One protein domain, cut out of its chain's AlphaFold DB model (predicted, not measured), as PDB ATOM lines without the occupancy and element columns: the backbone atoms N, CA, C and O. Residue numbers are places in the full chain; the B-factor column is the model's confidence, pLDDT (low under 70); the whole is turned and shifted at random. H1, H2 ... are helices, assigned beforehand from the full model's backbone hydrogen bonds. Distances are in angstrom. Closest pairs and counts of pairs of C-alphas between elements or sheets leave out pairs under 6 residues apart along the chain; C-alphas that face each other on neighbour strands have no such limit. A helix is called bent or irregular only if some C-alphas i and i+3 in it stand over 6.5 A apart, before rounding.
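This is residues 12 to 73 of the 241 residues of the protein "F-box domain-containing protein" of Hericium alpestre (UniProt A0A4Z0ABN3). One long, nearly straight helix, H2, makes the length of the domain, and the shorter, kinked helix H1 runs back beside it as the other arm of a narrow, loose V whose arms come closest near the loop that joins them. Residues 59 to 73, of which 59 to 70 belong to H2, stick out at the far end of the long arm. The printed part has 62 residues with two named helices, H1 then H2, and no named strand; the class is all helix. The whole is only just loose, close to extended, with a radius of gyration of the C-alphas of 15.5 A, and is a rod spanning 49 by 23 by 12 A.

H2, residues 41 to 70, is 42.6 A long, from C-alpha 41 at (129.745, 98.812, 102.804) to C-alpha 70 at (118.665, 136.746, 118.685). H1, residues 17 to 32, is 23.8 A long and begins at C-alpha 17 at (108.752, 120.672, 121.193). It has a kink of 38 degrees near residue 26. H1 is neither bent nor irregular, but only just: C-alphas 28 and 31 are 6.5 A apart.

H2 and H1 are close but not clearly touching, with 1 pair of C-alphas within 8 A; the closest are those of Ala 47 and Ile 32, 5.9 A apart. They run opposite ways at a shallow tilt of 19 degrees, with their centres 12.9 A apart. In H2 every O i to N i+4 pair is within hydrogen-bond range; in H1 8 of 12 are.

The C-alphas farthest apart are those of Glu 40 and Ser 73, 49.9 A. The link from H1 to H2 is short, with 8 residues. Residues 37 to 42 stand free, as do residues 13 to 19, of which 17 to 19 belong to H1. The printed part has no cut. Its mean pLDDT is 87.4, and residues 12 to 13 are under 70.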
ATOM      1  N   TYR A  12      99.845 120.914 115.871       62.78
ATOM      2  CA  TYR A  12     101.277 121.248 115.900       62.78
ATOM      3  C   TYR A  12     101.658 122.336 116.907       62.78
ATOM      4  O   TYR A  12     102.810 122.395 117.325       62.78
ATOM      5  N   THR A  13     100.721 123.207 117.288       64.38
ATOM      6  CA  THR A  13     100.993 124.310 118.229       64.38
ATOM      7  C   THR A  13     100.844 123.917 119.697       64.38
ATOM      8  O   THR A  13     101.280 124.662 120.571       64.38
ATOM      9  N   THR A  14     100.237 122.760 119.971       72.25
ATOM     10  CA  THR A  14      99.910 122.295 121.329       72.25
ATOM     11  C   THR A  14     100.834 121.186 121.830       72.25
ATOM     12  O   THR A  14     100.901 120.949 123.035       72.25
ATOM     13  N   LEU A  15     101.569 120.527 120.931       75.31
ATOM     14  CA  LEU A  15     102.580 119.537 121.286       75.31
ATOM     15  C   LEU A  15     103.816 120.206 121.902       75.31
ATOM     16  O   LEU A  15     104.305 121.227 121.418       75.31
ATOM     17  N   ASP A  16     104.358 119.576 122.942       88.06
ATOM     18  CA  ASP A  16     105.690 119.894 123.456       88.06
ATOM     19  C   ASP A  16     106.743 119.793 122.321       88.06
ATOM     20  O   ASP A  16     106.644 118.891 121.480       88.06
ATOM     21  N   PRO A  17     107.761 120.682 122.266       85.88
ATOM     22  CA  PRO A  17     108.752 120.672 121.193       85.88
ATOM     23  C   PRO A  17     109.476 119.336 121.000       85.88
ATOM     24  O   PRO A  17     109.738 118.961 119.856       85.88
ATOM     25  N   GLN A  18     109.807 118.611 122.073       86.44
ATOM     26  CA  GLN A  18     110.471 117.313 121.953       86.44
ATOM     27  C   GLN A  18     109.525 116.290 121.320       86.44
ATOM     28  O   GLN A  18     109.912 115.622 120.360       86.44
ATOM     29  N   ALA A  19     108.280 116.217 121.798       85.94
ATOM     30  CA  ALA A  19     107.258 115.342 121.228       85.94
ATOM     31  C   ALA A  19     107.004 115.649 119.741       85.94
ATOM     32  O   ALA A  19     107.027 114.735 118.918       85.94
ATOM     33  N   PHE A  20     106.854 116.931 119.384       87.62
ATOM     34  CA  PHE A  20     106.699 117.382 118.000       87.62
ATOM     35  C   PHE A  20     107.845 116.871 117.115       87.62
ATOM     36  O   PHE A  20     107.604 116.174 116.129       87.62
ATOM     37  N   TRP A  21     109.102 117.159 117.473       87.31
ATOM     38  CA  TRP A  21     110.246 116.773 116.639       87.31
ATOM     39  C   TRP A  21     110.422 115.255 116.550       87.31
ATOM     40  O   TRP A  21     110.705 114.744 115.465       87.31
ATOM     41  N   SER A  22     110.208 114.513 117.641       84.50
ATOM     42  CA  SER A  22     110.280 113.049 117.625       84.50
ATOM     43  C   SER A  22     109.246 112.428 116.682       84.50
ATOM     44  O   SER A  22     109.604 111.556 115.891       84.50
ATOM     45  N   THR A  23     107.995 112.901 116.684       87.06
ATOM     46  CA  THR A  23     106.946 112.384 115.786       87.06
ATOM     47  C   THR A  23     107.283 112.586 114.306       87.06
ATOM     48  O   THR A  23     106.964 111.727 113.487       87.06
ATOM     49  N   PHE A  24     107.959 113.681 113.952       83.75
ATOM     50  CA  PHE A  24     108.325 113.978 112.564       83.75
ATOM     51  C   PHE A  24     109.592 113.282 112.072       83.75
ATOM     52  O   PHE A  24     109.686 112.929 110.895       83.75
ATOM     53  N   VAL A  25     110.580 113.105 112.948       85.56
ATOM     54  CA  VAL A  25     111.882 112.540 112.570       85.56
ATOM     55  C   VAL A  25     111.815 111.016 112.465       85.56
ATOM     56  O   VAL A  25     112.372 110.445 111.528       85.56
ATOM     57  N   LEU A  26     111.095 110.342 113.369       83.81
ATOM     58  CA  LEU A  26     111.047 108.873 113.423       83.81
ATOM     59  C   LEU A  26     110.615 108.208 112.096       83.81
ATOM     60  O   LEU A  26     111.311 107.292 111.655       83.81
ATOM     61  N   PRO A  27     109.567 108.673 111.380       86.56
ATOM     62  CA  PRO A  27     109.189 108.097 110.086       86.56
ATOM     63  C   PRO A  27     110.264 108.232 108.998       86.56
ATOM     64  O   PRO A  27     110.298 107.429 108.068       86.56
ATOM     65  N   ARG A  28     111.145 109.238 109.089       82.62
ATOM     66  CA  ARG A  28     112.248 109.434 108.134       82.62
ATOM     67  C   ARG A  28     113.410 108.485 108.424       82.62
ATOM     68  O   ARG A  28     114.030 107.979 107.491       82.62
ATOM     69  N   LEU A  29     113.642 108.180 109.702       84.44
ATOM     70  CA  LEU A  29     114.693 107.265 110.153       84.44
ATOM     71  C   LEU A  29     114.308 105.780 110.050       84.44
ATOM     72  O   LEU A  29     115.191 104.929 110.038       84.44
ATOM     73  N   ILE A  30     113.025 105.451 109.875       83.31
ATOM     74  CA  ILE A  30     112.567 104.059 109.724       83.31
ATOM     75  C   ILE A  30     113.237 103.335 108.538       83.31
ATOM     76  O   ILE A  30     113.406 102.122 108.541       83.31
ATOM     77  N   ARG A  31     113.668 104.086 107.513       75.94
ATOM     78  CA  ARG A  31     114.321 103.554 106.300       75.94
ATOM     79  C   ARG A  31     115.731 103.017 106.536       75.94
ATOM     80  O   ARG A  31     116.254 102.316 105.674       75.94
ATOM     81  N   ILE A  32     116.344 103.390 107.652       84.88
ATOM     82  CA  ILE A  32     117.677 102.942 108.063       84.88
ATOM     83  C   ILE A  32     117.616 102.107 109.348       84.88
ATOM     84  O   ILE A  32     118.650 101.722 109.890       84.88
ATOM     85  N   GLU A  33     116.407 101.826 109.838       79.25
ATOM     86  CA  GLU A  33     116.190 101.025 111.031       79.25
ATOM     87  C   GLU A  33     116.638  99.579 110.775       79.25
ATOM     88  O   GLU A  33     116.263  98.955 109.784       79.25
ATOM     89  N   GLY A  34     117.501  99.061 111.653       79.50
ATOM     90  CA  GLY A  34     118.061  97.712 111.541       79.50
ATOM     91  C   GLY A  34     119.352  97.593 110.726       79.50
ATOM     92  O   GLY A  34     119.940  96.512 110.732       79.50
ATOM     93  N   ILE A  35     119.836  98.671 110.089       86.81
ATOM     94  CA  ILE A  35     121.154  98.660 109.437       86.81
ATOM     95  C   ILE A  35     122.241  98.534 110.505       86.81
ATOM     96  O   ILE A  35     122.334  99.333 111.440       86.81
ATOM     97  N   SER A  36     123.078  97.519 110.347       88.25
ATOM     98  CA  SER A  36     124.160  97.161 111.248       88.25
ATOM     99  C   SER A  36     125.515  97.533 110.656       88.25
ATOM    100  O   SER A  36     125.719  97.571 109.445       88.25
ATOM    101  N   SER A  37     126.512  97.721 111.520       84.62
ATOM    102  CA  SER A  37     127.900  97.953 111.099       84.62
ATOM    103  C   SER A  37     128.536  96.759 110.372       84.62
ATOM    104  O   SER A  37     129.674  96.864 109.921       84.62
ATOM    105  N   ARG A  38     127.848  95.611 110.332       86.38
ATOM    106  CA  ARG A  38     128.279  94.374 109.664       86.38
ATOM    107  C   ARG A  38     127.683  94.199 108.265       86.38
ATOM    108  O   ARG A  38     128.054  93.244 107.590       86.38
ATOM    109  N   ASP A  39     126.770  95.078 107.858       90.19
ATOM    110  CA  ASP A  39     126.155  95.027 106.533       90.19
ATOM    111  C   ASP A  39     127.145  95.438 105.436       90.19
ATOM    112  O   ASP A  39     128.244  95.934 105.697       90.19
ATOM    113  N   GLU A  40     126.755  95.242 104.177       92.06
ATOM    114  CA  GLU A  40     127.568  95.648 103.034       92.06
ATOM    115  C   GLU A  40     127.940  97.136 103.095       92.06
ATOM    116  O   GLU A  40     127.101  98.010 103.338       92.06
ATOM    117  N   THR A  41     129.197  97.448 102.767       91.75
ATOM    118  CA  THR A  41     129.745  98.812 102.804       91.75
ATOM    119  C   THR A  41     128.869  99.821 102.053       91.75
ATOM    120  O   THR A  41     128.667 100.939 102.523       91.75
ATOM    121  N   GLY A  42     128.295  99.437 100.907       90.56
ATOM    122  CA  GLY A  42     127.416 100.306 100.119       90.56
ATOM    123  C   GLY A  42     126.066 100.610 100.784       90.56
ATOM    124  O   GLY A  42     125.470 101.653 100.511       90.56
ATOM    125  N   VAL A  43     125.564  99.729 101.653       88.69
ATOM    126  CA  VAL A  43     124.350  99.959 102.458       88.69
ATOM    127  C   VAL A  43     124.671 100.904 103.615       88.69
ATOM    128  O   VAL A  43     123.979 101.906 103.789       88.69
ATOM    129  N   ILE A  44     125.782 100.663 104.321       90.75
ATOM    130  CA  ILE A  44     126.255 101.519 105.420       90.75
ATOM    131  C   ILE A  44     126.513 102.953 104.934       90.75
ATOM    132  O   ILE A  44     126.085 103.910 105.578       90.75
ATOM    133  N   MET A  45     127.177 103.122 103.786       91.25
ATOM    134  CA  MET A  45     127.467 104.446 103.218       91.25
ATOM    135  C   MET A  45     126.192 105.232 102.897       91.25
ATOM    136  O   MET A  45     126.101 106.411 103.226       91.25
ATOM    137  N   ARG A  46     125.177 104.583 102.314       89.88
ATOM    138  CA  ARG A  46     123.881 105.223 102.025       89.88
ATOM    139  C   ARG A  46     123.122 105.596 103.298       89.88
ATOM    140  O   ARG A  46     122.509 106.661 103.349       89.88
ATOM    141  N   ALA A  47     123.181 104.747 104.324       90.56
ATOM    142  CA  ALA A  47     122.579 105.032 105.622       90.56
ATOM    143  C   ALA A  47     123.235 106.245 106.300       90.56
ATOM    144  O   ALA A  47     122.529 107.135 106.769       90.56
ATOM    145  N   ARG A  48     124.575 106.320 106.282       91.69
ATOM    146  CA  ARG A  48     125.334 107.480 106.780       91.69
ATOM    147  C   ARG A  48     124.976 108.758 106.038       91.69
ATOM    148  O   ARG A  48     124.613 109.726 106.686       91.69
ATOM    149  N   GLN A  49     124.969 108.723 104.704       92.81
ATOM    150  CA  GLN A  49     124.589 109.890 103.909       92.81
ATOM    151  C   GLN A  49     123.173 110.373 104.250       92.81
ATOM    152  O   GLN A  49     122.953 111.566 104.401       92.81
ATOM    153  N   THR A  50     122.224 109.448 104.436       90.88
ATOM    154  CA  THR A  50     120.853 109.804 104.836       90.88
ATOM    155  C   THR A  50     120.838 110.513 106.192       90.88
ATOM    156  O   THR A  50     120.155 111.519 106.345       90.88
ATOM    157  N   LEU A  51     121.606 110.025 107.175       90.69
ATOM    158  CA  LEU A  51     121.738 110.684 108.479       90.69
ATOM    159  C   LEU A  51     122.395 112.065 108.371       90.69
ATOM    160  O   LEU A  51     121.924 113.004 109.008       90.69
ATOM    161  N   ASP A  52     123.448 112.197 107.565       94.25
ATOM    162  CA  ASP A  52     124.146 113.466 107.350       94.25
ATOM    163  C   ASP A  52     123.221 114.510 106.704       94.25
ATOM    164  O   ASP A  52     123.206 115.669 107.128       94.25
ATOM    165  N   ASP A  53     122.384 114.097 105.748       92.44
ATOM    166  CA  ASP A  53     121.387 114.960 105.109       92.44
ATOM    167  C   ASP A  53     120.320 115.439 106.117       92.44
ATOM    168  O   ASP A  53     119.965 116.624 106.135       92.44
ATOM    169  N   GLU A  54     119.833 114.557 107.003       91.75
ATOM    170  CA  GLU A  54     118.896 114.930 108.076       91.75
ATOM    171  C   GLU A  54     119.545 115.888 109.087       91.75
ATOM    172  O   GLU A  54     118.959 116.913 109.445       91.75
ATOM    173  N   LEU A  55     120.778 115.601 109.519       93.06
ATOM    174  CA  LEU A  55     121.536 116.469 110.422       93.06
ATOM    175  C   LEU A  55     121.757 117.855 109.807       93.06
ATOM    176  O   LEU A  55     121.589 118.865 110.497       93.06
ATOM    177  N   ALA A  56     122.072 117.925 108.511       94.62
ATOM    178  CA  ALA A  56     122.214 119.183 107.788       94.62
ATOM    179  C   ALA A  56     120.891 119.971 107.751       94.62
ATOM    180  O   ALA A  56     120.876 121.169 108.052       94.62
ATOM    181  N   ALA A  57     119.765 119.314 107.460       92.62
ATOM    182  CA  ALA A  57     118.449 119.953 107.459       92.62
ATOM    183  C   ALA A  57     118.052 120.473 108.855       92.62
ATOM    184  O   ALA A  57     117.632 121.625 109.002       92.62
ATOM    185  N   MET A  58     118.250 119.669 109.904       92.38
ATOM    186  CA  MET A  58     117.998 120.077 111.291       92.38
ATOM    187  C   MET A  58     118.905 121.237 111.715       92.38
ATOM    188  O   MET A  58     118.466 122.146 112.425       92.38
ATOM    189  N   HIS A  59     120.154 121.262 111.246       93.06
ATOM    190  CA  HIS A  59     121.067 122.372 111.493       93.06
ATOM    191  C   HIS A  59     120.547 123.701 110.932       93.06
ATOM    192  O   HIS A  59     120.635 124.730 111.613       93.06
ATOM    193  N   LEU A  60     119.935 123.694 109.744       93.56
ATOM    194  CA  LEU A  60     119.303 124.887 109.171       93.56
ATOM    195  C   LEU A  60     118.129 125.380 110.027       93.56
ATOM    196  O   LEU A  60     118.022 126.581 110.291       93.56
ATOM    197  N   VAL A  61     117.295 124.467 110.533       92.75
ATOM    198  CA  VAL A  61     116.196 124.811 111.451       92.75
ATOM    199  C   VAL A  61     116.735 125.410 112.753       92.75
ATOM    200  O   VAL A  61     116.261 126.459 113.196       92.75
ATOM    201  N   MET A  62     117.775 124.815 113.344       92.31
ATOM    202  CA  MET A  62     118.430 125.371 114.534       92.31
ATOM    203  C   MET A  62     118.980 126.779 114.278       92.31
ATOM    204  O   MET A  62     118.815 127.668 115.116       92.31
ATOM    205  N   CYS A  63     119.607 127.010 113.122       89.94
ATOM    206  CA  CYS A  63     120.090 128.330 112.722       89.94
ATOM    207  C   CYS A  63     118.951 129.350 112.611       89.94
ATOM    208  O   CYS A  63     119.092 130.481 113.091       89.94
ATOM    209  N   PHE A  64     117.815 128.961 112.031       90.69
ATOM    210  CA  PHE A  64     116.624 129.803 111.945       90.69
ATOM    211  C   PHE A  64     116.094 130.182 113.337       90.69
ATOM    212  O   PHE A  64     115.931 131.368 113.630       90.69
ATOM    213  N   LEU A  65     115.917 129.203 114.230       92.00
ATOM    214  CA  LEU A  65     115.434 129.438 115.595       92.00
ATOM    215  C   LEU A  65     116.385 130.342 116.393       92.00
ATOM    216  O   LEU A  65     115.942 131.291 117.041       92.00
ATOM    217  N   ARG A  66     117.701 130.107 116.300       91.19
ATOM    218  CA  ARG A  66     118.722 130.968 116.923       91.19
ATOM    219  C   ARG A  66     118.674 132.391 116.375       91.19
ATOM    220  O   ARG A  66     118.750 133.337 117.154       91.19
ATOM    221  N   THR A  67     118.509 132.553 115.062       89.12
ATOM    222  CA  THR A  67     118.370 133.871 114.424       89.12
ATOM    223  C   THR A  67     117.136 134.596 114.953       89.12
ATOM    224  O   THR A  67     117.241 135.746 115.379       89.12
ATOM    225  N   ARG A  68     115.986 133.912 115.018       90.31
ATOM    226  CA  ARG A  68     114.743 134.480 115.551       90.31
ATOM    227  C   ARG A  68     114.870 134.869 117.021       90.31
ATOM    228  O   ARG A  68     114.435 135.955 117.386       90.31
ATOM    229  N   ARG A  69     115.493 134.019 117.843       91.69
ATOM    230  CA  ARG A  69     115.775 134.305 119.256       91.69
ATOM    231  C   ARG A  69     116.669 135.533 119.404       91.69
ATOM    232  O   ARG A  69     116.373 136.412 120.200       91.69
ATOM    233  N   ASN A  70     117.745 135.615 118.624       89.31
ATOM    234  CA  ASN A  70     118.665 136.746 118.685       89.31
ATOM    235  C   ASN A  70     117.986 138.051 118.238       89.31
ATOM    236  O   ASN A  70     118.251 139.091 118.829       89.31
ATOM    237  N   ALA A  71     117.055 138.002 117.280       87.50
ATOM    238  CA  ALA A  71     116.250 139.159 116.878       87.50
ATOM    239  C   ALA A  71     115.322 139.693 117.990       87.50
ATOM    240  O   ALA A  71     114.852 140.819 117.889       87.50
ATOM    241  N   LEU A  72     115.063 138.911 119.046       91.12
ATOM    242  CA  LEU A  72     114.315 139.352 120.232       91.12
ATOM    243  C   LEU A  72     115.212 139.986 121.310       91.12
ATOM    244  O   LEU A  72     114.705 140.463 122.320       91.12
ATOM    245  N   SER A  73     116.537 139.984 121.129       90.94
ATOM    246  CA  SER A  73     117.459 140.679 122.030       90.94
ATOM    247  C   SER A  73     117.360 142.192 121.842       90.94
ATOM    248  O   SER A  73     117.280 142.666 120.710       90.94
TER     249      SER A  73